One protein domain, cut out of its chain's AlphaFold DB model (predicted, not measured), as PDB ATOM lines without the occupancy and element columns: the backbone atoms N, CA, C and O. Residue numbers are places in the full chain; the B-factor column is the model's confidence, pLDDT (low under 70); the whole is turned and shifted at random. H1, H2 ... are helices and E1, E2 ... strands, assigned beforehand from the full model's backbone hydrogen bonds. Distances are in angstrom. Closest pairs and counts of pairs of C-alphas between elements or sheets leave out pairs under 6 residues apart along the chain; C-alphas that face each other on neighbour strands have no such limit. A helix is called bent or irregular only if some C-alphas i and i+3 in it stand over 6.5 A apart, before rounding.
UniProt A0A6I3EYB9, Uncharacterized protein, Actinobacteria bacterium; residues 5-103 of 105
ATOM      1  N   VAL A   5     147.893 111.875 108.699       98.00
ATOM      2  CA  VAL A   5     146.444 111.680 108.753       98.00
ATOM      3  C   VAL A   5     146.133 110.618 109.792       98.00
ATOM      4  O   VAL A   5     146.694 109.522 109.758       98.00
ATOM      5  N   GLU A   6     145.257 110.970 110.717       98.31
ATOM      6  CA  GLU A   6     144.673 110.085 111.715       98.31
ATOM      7  C   GLU A   6     143.198 109.877 111.380       98.31
ATOM      8  O   GLU A   6     142.583 110.691 110.692       98.31
ATOM      9  N   VAL A   7     142.634 108.767 111.839       98.06
ATOM     10  CA  VAL A   7     141.217 108.458 111.659       98.06
ATOM     11  C   VAL A   7     140.627 108.295 113.049       98.06
ATOM     12  O   VAL A   7     141.125 107.487 113.835       98.06
ATOM     13  N   ALA A   8     139.611 109.094 113.362       97.94
ATOM     14  CA  ALA A   8     138.951 109.047 114.655       97.94
ATOM     15  C   ALA A   8     138.293 107.676 114.869       97.94
ATOM     16  O   ALA A   8     137.715 107.112 113.941       97.94
ATOM     17  N   SER A   9     138.310 107.163 116.103       96.88
ATOM     18  CA  SER A   9     137.680 105.872 116.434       96.88
ATOM     19  C   SER A   9     136.207 105.815 116.031       96.88
ATOM     20  O   SER A   9     135.759 104.786 115.542       96.88
ATOM     21  N   ALA A  10     135.491 106.940 116.134       95.69
ATOM     22  CA  ALA A  10     134.094 107.054 115.724       95.69
ATOM     23  C   ALA A  10     133.866 106.697 114.242       95.69
ATOM     24  O   ALA A  10     132.820 106.162 113.902       95.69
ATOM     25  N   VAL A  11     134.845 106.939 113.360       97.19
ATOM     26  CA  VAL A  11     134.763 106.542 111.942       97.19
ATOM     27  C   VAL A  11     134.778 105.021 111.813       97.19
ATOM     28  O   VAL A  11     133.992 104.465 111.053       97.19
ATOM     29  N   PHE A  12     135.642 104.342 112.571       96.06
ATOM     30  CA  PHE A  12     135.681 102.878 112.589       96.06
ATOM     31  C   PHE A  12     134.437 102.289 113.253       96.06
ATOM     32  O   PHE A  12     133.893 101.318 112.747       96.06
ATOM     33  N   GLU A  13     133.951 102.894 114.338       95.06
ATOM     34  CA  GLU A  13     132.705 102.487 114.998       95.06
ATOM     35  C   GLU A  13     131.510 102.613 114.043       95.06
ATOM     36  O   GLU A  13     130.773 101.652 113.864       95.06
ATOM     37  N   SER A  14     131.367 103.745 113.342       94.50
ATOM     38  CA  SER A  14     130.313 103.922 112.335       94.50
ATOM     39  C   SER A  14     130.444 102.945 111.163       94.50
ATOM     40  O   SER A  14     129.435 102.419 110.706       94.50
ATOM     41  N   ALA A  15     131.660 102.660 110.686       93.75
ATOM     42  CA  ALA A  15     131.869 101.662 109.636       93.75
ATOM     43  C   ALA A  15     131.490 100.247 110.107       93.75
ATOM     44  O   ALA A  15     130.870  99.504 109.354       93.75
ATOM     45  N   HIS A  16     131.807  99.903 111.356       93.19
ATOM     46  CA  HIS A  16     131.455  98.621 111.964       93.19
ATOM     47  C   HIS A  16     129.942  98.456 112.180       93.19
ATOM     48  O   HIS A  16     129.409  97.356 112.072       93.19
ATOM     49  N   GLU A  17     129.238  99.546 112.493       92.62
ATOM     50  CA  GLU A  17     127.778  99.545 112.634       92.62
ATOM     51  C   GLU A  17     127.053  99.449 111.285       92.62
ATOM     52  O   GLU A  17     125.974  98.861 111.215       92.62
ATOM     53  N   GLN A  18     127.626 100.028 110.225       91.19
ATOM     54  CA  GLN A  18     127.005 100.085 108.898       91.19
ATOM     55  C   GLN A  18     127.331  98.879 108.015       91.19
ATOM     56  O   GLN A  18     126.481  98.456 107.231       91.19
ATOM     57  N   PHE A  19     128.540  98.325 108.121       90.81
ATOM     58  CA  PHE A  19     129.024  97.287 107.217       90.81
ATOM     59  C   PHE A  19     129.316  95.994 107.965       90.81
ATOM     60  O   PHE A  19     129.970  95.976 109.006       90.81
ATOM     61  N   GLU A  20     128.872  94.875 107.398       86.88
ATOM     62  CA  GLU A  20     129.219  93.567 107.939       86.88
ATOM     63  C   GLU A  20     130.724  93.295 107.792       86.88
ATOM     64  O   GLU A  20     131.377  93.728 106.842       86.88
ATOM     65  N   ALA A  21     131.288  92.511 108.714       81.62
ATOM     66  CA  ALA A  21     132.712  92.172 108.685       81.62
ATOM     67  C   ALA A  21     133.117  91.349 107.441       81.62
ATOM     68  O   ALA A  21     134.269  91.391 107.003       81.62
ATOM     69  N   ALA A  22     132.183  90.586 106.868       83.31
ATOM     70  CA  ALA A  22     132.393  89.772 105.677       83.31
ATOM     71  C   ALA A  22     131.550  90.294 104.511       83.31
ATOM     72  O   ALA A  22     130.511  90.910 104.716       83.31
ATOM     73  N   ARG A  23     131.999  90.030 103.279       80.88
ATOM     74  CA  ARG A  23     131.227  90.387 102.082       80.88
ATOM     75  C   ARG A  23     129.917  89.620 102.049       80.88
ATOM     76  O   ARG A  23     129.894  88.408 102.289       80.88
ATOM     77  N   SER A  24     128.863  90.321 101.661       78.06
ATOM     78  CA  SER A  24     127.555  89.727 101.425       78.06
ATOM     79  C   SER A  24     127.611  88.764 100.227       78.06
ATOM     80  O   SER A  24     128.279  89.054  99.227       78.06
ATOM     81  N   PRO A  25     126.876  87.634 100.248       75.38
ATOM     82  CA  PRO A  25     126.686  86.787  99.069       75.38
ATOM     83  C   PRO A  25     126.037  87.521  97.884       75.38
ATOM     84  O   PRO A  25     126.117  87.037  96.757       75.38
ATOM     85  N   LEU A  26     125.385  88.661  98.142       75.50
ATOM     86  CA  LEU A  26     124.749  89.515  97.137       75.50
ATOM     87  C   LEU A  26     125.729  90.503  96.486       75.50
ATOM     88  O   LEU A  26     125.356  91.173  95.528       75.50
ATOM     89  N   GLY A  27     126.984  90.540  96.943       78.19
ATOM     90  CA  GLY A  27     128.035  91.379  96.371       78.19
ATOM     91  C   GLY A  27     128.247  92.712  97.084       78.19
ATOM     92  O   GLY A  27     129.097  93.476  96.635       78.19
ATOM     93  N   ASP A  28     127.538  92.974  98.185       83.75
ATOM     94  CA  ASP A  28     127.744  94.178  98.997       83.75
ATOM     95  C   ASP A  28     129.145  94.183  99.628       83.75
ATOM     96  O   ASP A  28     129.660  93.139 100.063       83.75
ATOM     97  N   GLY A  29     129.758  95.370  99.669       88.31
ATOM     98  CA  GLY A  29     131.070  95.578 100.275       88.31
ATOM     99  C   GLY A  29     131.045  95.346 101.786       88.31
ATOM    100  O   GLY A  29     130.053  95.628 102.454       88.31
ATOM    101  N   SER A  30     132.146  94.828 102.329       93.62
ATOM    102  CA  SER A  30     132.303  94.628 103.773       93.62
ATOM    103  C   SER A  30     133.029  95.787 104.457       93.62
ATOM    104  O   SER A  30     133.634  96.635 103.801       93.62
ATOM    105  N   GLU A  31     133.078  95.773 105.791       94.75
ATOM    106  CA  GLU A  31     133.911  96.691 106.584       94.75
ATOM    107  C   GLU A  31     135.378  96.675 106.103       94.75
ATOM    108  O   GLU A  31     136.021  97.718 105.978       94.75
ATOM    109  N   TYR A  32     135.901  95.494 105.756       93.44
ATOM    110  CA  TYR A  32     137.256  95.352 105.217       93.44
ATOM    111  C   TYR A  32     137.428  96.086 103.881       93.44
ATOM    112  O   TYR A  32     138.448  96.745 103.669       93.44
ATOM    113  N   ASP A  33     136.433  95.999 102.996       94.62
ATOM    114  CA  ASP A  33     136.458  96.690 101.706       94.62
ATOM    115  C   ASP A  33     136.356  98.203 101.885       94.62
ATOM    116  O   ASP A  33     137.068  98.943 101.213       94.62
ATOM    117  N   PHE A  34     135.541  98.665 102.836       95.88
ATOM    118  CA  PHE A  34     135.416 100.082 103.158       95.88
ATOM    119  C   PHE A  34     136.743 100.668 103.663       95.88
ATOM    120  O   PHE A  34     137.218 101.697 103.170       95.88
ATOM    121  N   VAL A  35     137.377  99.992 104.628       96.12
ATOM    122  CA  VAL A  35     138.649 100.434 105.218       96.12
ATOM    123  C   VAL A  35     139.783 100.371 104.192       96.12
ATOM    124  O   VAL A  35     140.579 101.305 104.097       96.12
ATOM    125  N   GLY A  36     139.860  99.282 103.421       95.00
ATOM    126  CA  GLY A  36     140.899  99.062 102.412       95.00
ATOM    127  C   GLY A  36     140.711  99.855 101.116       95.00
ATOM    128  O   GLY A  36     141.681 100.041 100.382       95.00
ATOM    129  N   GLY A  37     139.492 100.316 100.840       95.81
ATOM    130  CA  GLY A  37     139.116 101.057  99.641       95.81
ATOM    131  C   GLY A  37     138.893 102.542  99.934       95.81
ATOM    132  O   GLY A  37     139.872 103.294 100.031       95.81
ATOM    133  N   PRO A  38     137.633 102.996 100.064       97.38
ATOM    134  CA  PRO A  38     137.307 104.417 100.108       97.38
ATOM    135  C   PRO A  38     137.958 105.163 101.278       97.38
ATOM    136  O   PRO A  38     138.484 106.259 101.070       97.38
ATOM    137  N   LEU A  39     138.027 104.576 102.479       98.00
ATOM    138  CA  LEU A  39     138.693 105.232 103.609       98.00
ATOM    139  C   LEU A  39     140.204 105.386 103.366       98.00
ATOM    140  O   LEU A  39     140.763 106.452 103.622       98.00
ATOM    141  N   ALA A  40     140.874 104.359 102.834       97.81
ATOM    142  CA  ALA A  40     142.297 104.436 102.503       97.81
ATOM    143  C   ALA A  40     142.585 105.499 101.428       97.81
ATOM    144  O   ALA A  40     143.562 106.248 101.541       97.81
ATOM    145  N   ALA A  41     141.720 105.606 100.415       97.62
ATOM    146  CA  ALA A  41     141.811 106.635  99.383       97.62
ATOM    147  C   ALA A  41     141.636 108.047  99.967       97.62
ATOM    148  O   ALA A  41     142.444 108.936  99.687       97.62
ATOM    149  N   ALA A  42     140.647 108.245 100.842       97.81
ATOM    150  CA  ALA A  42     140.437 109.515 101.529       97.81
ATOM    151  C   ALA A  42     141.630 109.887 102.422       97.81
ATOM    152  O   ALA A  42     142.114 111.018 102.377       97.81
ATOM    153  N   VAL A  43     142.175 108.927 103.176       98.19
ATOM    154  CA  VAL A  43     143.390 109.120 103.984       98.19
ATOM    155  C   VAL A  43     144.566 109.566 103.118       98.19
ATOM    156  O   VAL A  43     145.335 110.433 103.532       98.19
ATOM    157  N   PHE A  44     144.719 109.007 101.916       97.12
ATOM    158  CA  PHE A  44     145.754 109.443 100.985       97.12
ATOM    159  C   PHE A  44     145.516 110.881 100.506       97.12
ATOM    160  O   PHE A  44     146.437 111.691 100.574       97.12
ATOM    161  N   ALA A  45     144.289 111.225 100.108       96.81
ATOM    162  CA  ALA A  45     143.934 112.574  99.664       96.81
ATOM    163  C   ALA A  45     144.153 113.635 100.758       96.81
ATOM    164  O   ALA A  45     144.745 114.686 100.508       96.81
ATOM    165  N   PHE A  46     143.766 113.346 102.005       97.50
ATOM    166  CA  PHE A  46     143.931 114.276 103.125       97.50
ATOM    167  C   PHE A  46     145.390 114.516 103.533       97.50
ATOM    168  O   PHE A  46     145.666 115.460 104.274       97.50
ATOM    169  N   ARG A  47     146.358 113.749 103.018       96.44
ATOM    170  CA  ARG A  47     147.779 114.100 103.177       96.44
ATOM    171  C   ARG A  47     148.113 115.423 102.505       96.44
ATOM    172  O   ARG A  47     148.970 116.145 103.007       96.44
ATOM    173  N   GLU A  48     147.419 115.756 101.420       95.19
ATOM    174  CA  GLU A  48     147.562 117.009 100.679       95.19
ATOM    175  C   GLU A  48     146.480 118.030 101.067       95.19
ATOM    176  O   GLU A  48     146.026 118.821 100.253       95.19
ATOM    177  N   PHE A  49     146.067 118.059 102.336       94.31
ATOM    178  CA  PHE A  49     144.955 118.879 102.841       94.31
ATOM    179  C   PHE A  49     144.943 120.360 102.398       94.31
ATOM    180  O   PHE A  49     143.874 120.945 102.255       94.31
ATOM    181  N   ASP A  50     146.110 120.970 102.152       92.31
ATOM    182  CA  ASP A  50     146.210 122.361 101.674       92.31
ATOM    183  C   ASP A  50     145.662 122.576 100.256       92.31
ATOM    184  O   ASP A  50     145.257 123.692  99.939       92.31
ATOM    185  N   VAL A  51     145.681 121.546  99.401       92.88
ATOM    186  CA  VAL A  51     145.203 121.656  98.010       92.88
ATOM    187  C   VAL A  51     143.711 121.370  97.885       92.88
ATOM    188  O   VAL A  51     143.110 121.697  96.865       92.88
ATOM    189  N   LEU A  52     143.110 120.767  98.913       92.44
ATOM    190  CA  LEU A  52     141.676 120.524  98.953       92.44
ATOM    191  C   LEU A  52     140.928 121.837  99.198       92.44
ATOM    192  O   LEU A  52     141.353 122.679  99.995       92.44
ATOM    193  N   SER A  53     139.786 121.991  98.536       89.38
ATOM    194  CA  SER A  53     138.886 123.128  98.726       89.38
ATOM    195  C   SER A  53     138.185 123.059 100.080       89.38
ATOM    196  O   SER A  53     137.883 121.979 100.585       89.38
ATOM    197  N   TYR A  54     137.893 124.221 100.659       88.75
ATOM    198  CA  TYR A  54     137.037 124.345 101.837       88.75
ATOM    199  C   TYR A  54     135.827 125.206 101.524       88.75
ATOM    200  O   TYR A  54     135.947 126.199 100.808       88.75
ATOM    201  N   ASP A  55     134.688 124.858 102.119       75.00
ATOM    202  CA  ASP A  55     133.451 125.611 101.914       75.00
ATOM    203  C   ASP A  55     133.333 126.782 102.894       75.00
ATOM    204  O   ASP A  55     133.136 127.928 102.497       75.00
ATOM    205  N   VAL A  56     133.471 126.504 104.195       85.38
ATOM    206  CA  VAL A  56     133.161 127.480 105.257       85.38
ATOM    207  C   VAL A  56     134.353 127.729 106.172       85.38
ATOM    208  O   VAL A  56     134.722 128.873 106.428       85.38
ATOM    209  N   VAL A  57     134.971 126.659 106.676       92.88
ATOM    210  CA  VAL A  57     136.019 126.738 107.698       92.88
ATOM    211  C   VAL A  57     137.346 126.250 107.110       92.88
ATOM    212  O   VAL A  57     137.439 125.079 106.752       92.88
ATOM    213  N   PRO A  58     138.412 127.079 107.066       92.12
ATOM    214  CA  PRO A  58     139.712 126.688 106.508       92.12
ATOM    215  C   PRO A  58     140.411 125.527 107.224       92.12
ATOM    216  O   PRO A  58     141.371 124.980 106.690       92.12
ATOM    217  N   ALA A  59     139.952 125.144 108.413       95.38
ATOM    218  CA  ALA A  59     140.425 123.970 109.141       95.38
ATOM    219  C   ALA A  59     139.608 122.699 108.846       95.38
ATOM    220  O   ALA A  59     139.898 121.666 109.432       95.38
ATOM    221  N   VAL A  60     138.601 122.747 107.969       96.44
ATOM    222  CA  VAL A  60     137.744 121.604 107.621       96.44
ATOM    223  C   VAL A  60     137.830 121.349 106.120       96.44
ATOM    224  O   VAL A  60     137.824 122.293 105.327       96.44
ATOM    225  N   ARG A  61     137.938 120.082 105.719       96.25
ATOM    226  CA  ARG A  61     137.890 119.647 104.316       96.25
ATOM    227  C   ARG A  61     136.950 118.470 104.166       96.25
ATOM    228  O   ARG A  61     136.888 117.617 105.048       96.25
ATOM    229  N   SER A  62     136.278 118.418 103.027       96.06
ATOM    230  CA  SER A  62     135.565 117.241 102.556       96.06
ATOM    231  C   SER A  62     136.300 116.634 101.364       96.06
ATOM    232  O   SER A  62     136.997 117.331 100.620       96.06
ATOM    233  N   TYR A  63     136.181 115.323 101.199       96.31
ATOM    234  CA  TYR A  63     136.680 114.621 100.026       96.31
ATOM    235  C   TYR A  63     135.755 113.459  99.688       96.31
ATOM    236  O   TYR A  63     135.490 112.614 100.543       96.31
ATOM    237  N   THR A  64     135.268 113.423  98.451       96.88
ATOM    238  CA  THR A  64     134.377 112.367  97.968       96.88
ATOM    239  C   THR A  64     135.173 111.336  97.183       96.88
ATOM    240  O   THR A  64     135.881 111.676  96.235       96.88
ATOM    241  N   VAL A  65     135.038 110.073  97.574       96.75
ATOM    242  CA  VAL A  65     135.558 108.914  96.850       96.75
ATOM    243  C   VAL A  65     134.387 108.206  96.191       96.75
ATOM    244  O   VAL A  65     133.389 107.933  96.848       96.75
ATOM    245  N   VAL A  66     134.515 107.899  94.904       95.38
ATOM    246  CA  VAL A  66     133.577 107.018  94.204       95.38
ATOM    247  C   VAL A  66     134.160 105.611  94.218       95.38
ATOM    248  O   VAL A  66     135.231 105.381  93.652       95.38
ATOM    249  N   ASP A  67     133.468 104.690  94.876       93.69
ATOM    250  CA  ASP A  67     133.838 103.286  95.013       93.69
ATOM    251  C   ASP A  67     132.795 102.374  94.348       93.69
ATOM    252  O   ASP A  67     131.602 102.673  94.312       93.69
ATOM    253  N   SER A  68     133.239 101.238  93.810       88.62
ATOM    254  CA  SER A  68     132.367 100.297  93.102       88.62
ATOM    255  C   SER A  68     131.348  99.580  93.990       88.62
ATOM    256  O   SER A  68     130.320  99.151  93.480       88.62
ATOM    257  N   PHE A  69     131.634  99.407  95.282       88.19
ATOM    258  CA  PHE A  69     130.722  98.770  96.233       88.19
ATOM    259  C   PHE A  69     129.849  99.795  96.951       88.19
ATOM    260  O   PHE A  69     128.665  99.556  97.158       88.19
ATOM    261  N   PHE A  70     130.438 100.934  97.319       91.06
ATOM    262  CA  PHE A  70     129.798 101.913  98.202       91.06
ATOM    263  C   PHE A  70     129.218 103.129  97.469       91.06
ATOM    264  O   PHE A  70     128.619 103.990  98.104       91.06
ATOM    265  N   GLY A  71     129.396 103.228  96.149       92.81
ATOM    266  CA  GLY A  71     129.007 104.418  95.398       92.81
ATOM    267  C   GLY A  71     129.840 105.631  95.810       92.81
ATOM    268  O   GLY A  71     131.045 105.519  96.054       92.81
ATOM    269  N   ALA A  72     129.222 106.809  95.876       95.62
ATOM    270  CA  ALA A  72     129.891 108.007  96.367       95.62
ATOM    271  C   ALA A  72     129.907 108.045  97.903       95.62
ATOM    272  O   ALA A  72     128.866 108.058  98.553       95.62
ATOM    273  N   VAL A  73     131.103 108.138  98.482       97.44
ATOM    274  CA  VAL A  73     131.316 108.298  99.924       97.44
ATOM    275  C   VAL A  73     132.072 109.593 100.178       97.44
ATOM    276  O   VAL A  73     133.195 109.779  99.708       97.44
ATOM    277  N   THR A  74     131.472 110.497 100.946       97.12
ATOM    278  CA  THR A  74     132.082 111.772 101.330       97.12
ATOM    279  C   THR A  74     132.671 111.681 102.726       97.12
ATOM    280  O   THR A  74     131.961 111.447 103.699       97.12
ATOM    281  N   PHE A  75     133.971 111.927 102.838       97.88
ATOM    282  CA  PHE A  75     134.698 111.980 104.100       97.88
ATOM    283  C   PHE A  75     134.911 113.421 104.537       97.88
ATOM    284  O   PHE A  75     135.139 114.295 103.700       97.88
ATOM    285  N   VAL A  76     134.906 113.662 105.847       97.31
ATOM    286  CA  VAL A  76     135.225 114.964 106.441       97.31
ATOM    287  C   VAL A  76     136.453 114.829 107.325       97.31
ATOM    288  O   VAL A  76     136.536 113.937 108.172       97.31
ATOM    289  N   ALA A  77     137.395 115.753 107.156       97.50
ATOM    290  CA  ALA A  77     138.590 115.836 107.973       97.50
ATOM    291  C   ALA A  77     138.814 117.243 108.530       97.50
ATOM    292  O   ALA A  77     138.463 118.251 107.910       97.50
ATOM    293  N   VAL A  78     139.439 117.301 109.705       97.12
ATOM    294  CA  VAL A  78     139.752 118.536 110.422       97.12
ATOM    295  C   VAL A  78     141.252 118.667 110.659       97.12
ATOM    296  O   VAL A  78     141.936 117.701 110.994       97.12
ATOM    297  N   LEU A  79     141.773 119.881 110.515       97.00
ATOM    298  CA  LEU A  79     143.143 120.217 110.879       97.00
ATOM    299  C   LEU A  79     143.224 120.387 112.402       97.00
ATOM    300  O   LEU A  79     142.647 121.322 112.959       97.00
ATOM    301  N   ARG A  80     143.919 119.473 113.083       96.25
ATOM    302  CA  ARG A  80     144.078 119.475 114.550       96.25
ATOM    303  C   ARG A  80     145.270 120.313 114.991       96.25
ATOM    304  O   ARG A  80     145.199 121.024 115.990       96.25
ATOM    305  N   THR A  81     146.358 120.203 114.245       94.38
ATOM    306  CA  THR A  81     147.596 120.976 114.388       94.38
ATOM    307  C   THR A  81     148.145 121.245 112.990       94.38
ATOM    308  O   THR A  81     147.638 120.691 112.017       94.38
ATOM    309  N   ASP A  82     149.214 122.028 112.867       91.88
ATOM    310  CA  ASP A  82     149.835 122.292 111.560       91.88
ATOM    311  C   ASP A  82     150.293 121.009 110.829       91.88
ATOM    312  O   ASP A  82     150.384 120.997 109.599       91.88
ATOM    313  N   GLU A  83     150.518 119.916 111.568       94.56
ATOM    314  CA  GLU A  83     151.045 118.644 111.062       94.56
ATOM    315  C   GLU A  83     150.011 117.506 111.013       94.56
ATOM    316  O   GLU A  83     150.220 116.534 110.278       94.56
ATOM    317  N   ILE A  84     148.921 117.600 111.787       97.25
ATOM    318  CA  ILE A  84     147.951 116.512 111.979       97.25
ATOM    319  C   ILE A  84     146.587 116.895 111.414       97.25
ATOM    320  O   ILE A  84     145.967 117.877 111.833       97.25
ATOM    321  N   VAL A  85     146.100 116.046 110.517       98.06
ATOM    322  CA  VAL A  85     144.721 116.031 110.031       98.06
ATOM    323  C   VAL A  85     144.028 114.802 110.599       98.06
ATOM    324  O   VAL A  85     144.598 113.715 110.601       98.06
ATOM    325  N   GLU A  86     142.799 114.962 111.064       98.44
ATOM    326  CA  GLU A  86     141.983 113.877 111.600       98.44
ATOM    327  C   GLU A  86     140.731 113.715 110.739       98.44
ATOM    328  O   GLU A  86     139.972 114.670 110.574       98.44
ATOM    329  N   VAL A  87     140.510 112.525 110.180       98.38
ATOM    330  CA  VAL A  87     139.237 112.152 109.550       98.38
ATOM    331  C   VAL A  87     138.237 111.879 110.665       98.38
ATOM    332  O   VAL A  87     138.471 111.008 111.502       98.38
ATOM    333  N   VAL A  88     137.146 112.639 110.692       98.06
ATOM    334  CA  VAL A  88     136.196 112.656 111.817       98.06
ATOM    335  C   VAL A  88     134.853 112.025 111.483       98.06
ATOM    336  O   VAL A  88     134.152 111.594 112.395       98.06
ATOM    337  N   SER A  89     134.481 111.969 110.205       97.50
ATOM    338  CA  SER A  89     133.221 111.370 109.774       97.50
ATOM    339  C   SER A  89     133.240 110.990 108.297       97.50
ATOM    340  O   SER A  89     134.101 111.432 107.527       97.50
ATOM    341  N   PHE A  90     132.252 110.190 107.909       97.56
ATOM    342  CA  PHE A  90     131.899 109.922 106.524       97.56
ATOM    343  C   PHE A  90     130.376 109.897 106.366       97.56
ATOM    344  O   PHE A  90     129.649 109.767 107.353       97.56
ATOM    345  N   ALA A  91     129.917 110.043 105.130       95.62
ATOM    346  CA  ALA A  91     128.540 109.828 104.718       95.62
ATOM    347  C   ALA A  91     128.542 109.155 103.343       95.62
ATOM    348  O   ALA A  91     129.269 109.591 102.444       95.62
ATOM    349  N   ASP A  92     127.758 108.098 103.200       92.06
ATOM    350  CA  ASP A  92     127.415 107.488 101.923       92.06
ATOM    351  C   ASP A  92     126.291 108.272 101.229       92.06
ATOM    352  O   ASP A  92     125.491 108.958 101.869       92.06
ATOM    353  N   ASP A  93     126.263 108.197  99.902       90.81
ATOM    354  CA  ASP A  93     125.146 108.660  99.086       90.81
ATOM    355  C   ASP A  93     124.301 107.447  98.653       90.81
ATOM    356  O   ASP A  93     124.661 106.764  97.685       90.81
ATOM    357  N   PRO A  94     123.183 107.152  99.346       85.19
ATOM    358  CA  PRO A  94     122.354 105.988  99.038       85.19
ATOM    359  C   PRO A  94     121.658 106.101  97.675       85.19
ATOM    360  O   PRO A  94     121.265 105.086  97.098       85.19
ATOM    361  N   ASP A  95     121.522 107.319  97.146       86.81
ATOM    362  CA  ASP A  95     120.878 107.596  95.866       86.81
ATOM    363  C   ASP A  95     121.886 107.657  94.708       86.81
ATOM    364  O   ASP A  95     121.493 107.850  93.558       86.81
ATOM    365  N   TYR A  96     123.182 107.441  94.963       86.81
ATOM    366  CA  TYR A  96     124.228 107.560  93.945       86.81
ATOM    367  C   TYR A  96     123.925 106.748  92.677       86.81
ATOM    368  O   TYR A  96     123.953 107.273  91.562       86.81
ATOM    369  N   TRP A  97     123.598 105.464  92.839       84.94
ATOM    370  CA  TRP A  97     123.330 104.576  91.708       84.94
ATOM    371  C   TRP A  97     122.015 104.913  91.005       84.94
ATOM    372  O   TRP A  97     121.946 104.888  89.778       84.94
ATOM    373  N   SER A  98     120.983 105.286  91.767       85.94
ATOM    374  CA  SER A  98     119.684 105.647  91.197       85.94
ATOM    375  C   SER A  98     119.750 106.969  90.427       85.94
ATOM    376  O   SER A  98     119.039 107.138  89.437       85.94
ATOM    377  N   ALA A  99     120.626 107.893  90.824       83.69
ATOM    378  CA  ALA A  99     120.874 109.135  90.105       83.69
ATOM    379  C   ALA A  99     121.557 108.901  88.747       83.69
ATOM    380  O   ALA A  99     121.235 109.604  87.791       83.69
ATOM    381  N   LEU A 100     122.449 107.907  88.636       80.12
ATOM    382  CA  LEU A 100     123.119 107.564  87.374       80.12
ATOM    383  C   LEU A 100     122.174 106.911  86.356       80.12
ATOM    384  O   LEU A 100     122.270 107.198  85.167       80.12
ATOM    385  N   ASP A 101     121.242 106.073  86.814       74.56
ATOM    386  CA  ASP A 101     120.249 105.430  85.940       74.56
ATOM    387  C   ASP A 101     119.170 106.410  85.429       74.56
ATOM    388  O   ASP A 101     118.463 106.109  84.467       74.56
ATOM    389  N   ASN A 102     119.037 107.582  86.060       59.00
ATOM    390  CA  ASN A 102     118.064 108.622  85.710       59.00
ATOM    391  C   ASN A 102     118.655 109.765  84.865       59.00
ATOM    392  O   ASN A 102     118.030 110.826  84.785       59.00
ATOM    393  N   ASP A 103     119.828 109.585  84.248       50.94
ATOM    394  CA  ASP A 103     120.412 110.587  83.346       50.94
ATOM    395  C   ASP A 103     119.452 110.828  82.157       50.94
ATOM    396  O   ASP A 103     119.182 109.893  81.392       50.94
TER     397      ASP A 103
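Overview. This is residues 5 to 103 of the 105 residues of an uncharacterized protein of Actinobacteria bacterium (UniProt A0A6I3EYB9). A strongly twisted sheet of four strands curls round one long helix, H2, while a shorter helix, H1, runs along strand E4. At the far end of the printed part, residues 98 to 103, of which 98 to 101 belong to H3, stick out from this body. The 99 residues printed include three named helices and four named strands, along the chain E1, H1, H2, E2, E3, E4, H3. The mixed sheet has the order E1, E4, E3, E2, and the class is mixed, helices and strands. The whole is compact, with a radius of gyration of the C-alphas of 14.2 A, and its outline is flat, spanning 44 by 34 by 18 A.

Arrangement. E1, residues 5 to 7, is an edge strand and the parallel neighbour of E4, residues 84 to 92, with N 6 and O 85 2.8 A apart. H1, residues 9 to 18, is on the sheet and only just over E4, with 3 of its 10 C-alphas there; it runs along the strands, at 6 degrees to E4 on the local plane. Its closest C-alphas to E4 are those of Val 11 and Ser 89, 5.5 A apart. H2, residues 31 to 46, only just touches H1, with 3 pairs of C-alphas within 8 A, and with its residues 31 to 34 alone; the closest are those of Ala 15 and Glu 31, 6.2 A apart. H1 and H2 form a helical hairpin, at a steep tilt of 41 degrees, opposite ways. H2 is on one face of the sheet, an arrangement of two layers, and its closest C-alphas to E2, residues 60 to 67, are those of Pro 38 and Val 65, 5.8 A apart. E2, E3, residues 71 to 79, and E4 form a meander, each strand the antiparallel neighbour of the one before. N 65 and O 73 are 2.8 A apart, and N 76 and O 89 2.9 A. H3, residues 96 to 101, only grazes the sheet with residues 96 to 97, and is apart from H1 and H2. In H1 and H3 every O i to N i+4 pair is within hydrogen-bond range; in H2, 10 of 12 are.

Along the chain. E1 begins at C-alpha 5, (146.444, 111.680, 108.753). H1 is 14.3 A long and H2 20.5 A. H2 has a kink of 26 degrees near residue 40 and is only just irregular, with C-alphas 36 and 39 6.7 A apart. E2 is 22.6 A long, E3 26.3 A and E4 24.6 A. H3 ends at C-alpha 101, (120.249, 105.430, 85.940).

Size, cuts and confidence. The C-alphas farthest apart, those of Pro 25 and Asp 82, are 44.2 A apart. The printed part has no cut; the links H1 to H2 and H2 to E2 are long. Mean pLDDT of the printed part is 91.8, and residues 102 to 103 are under 70.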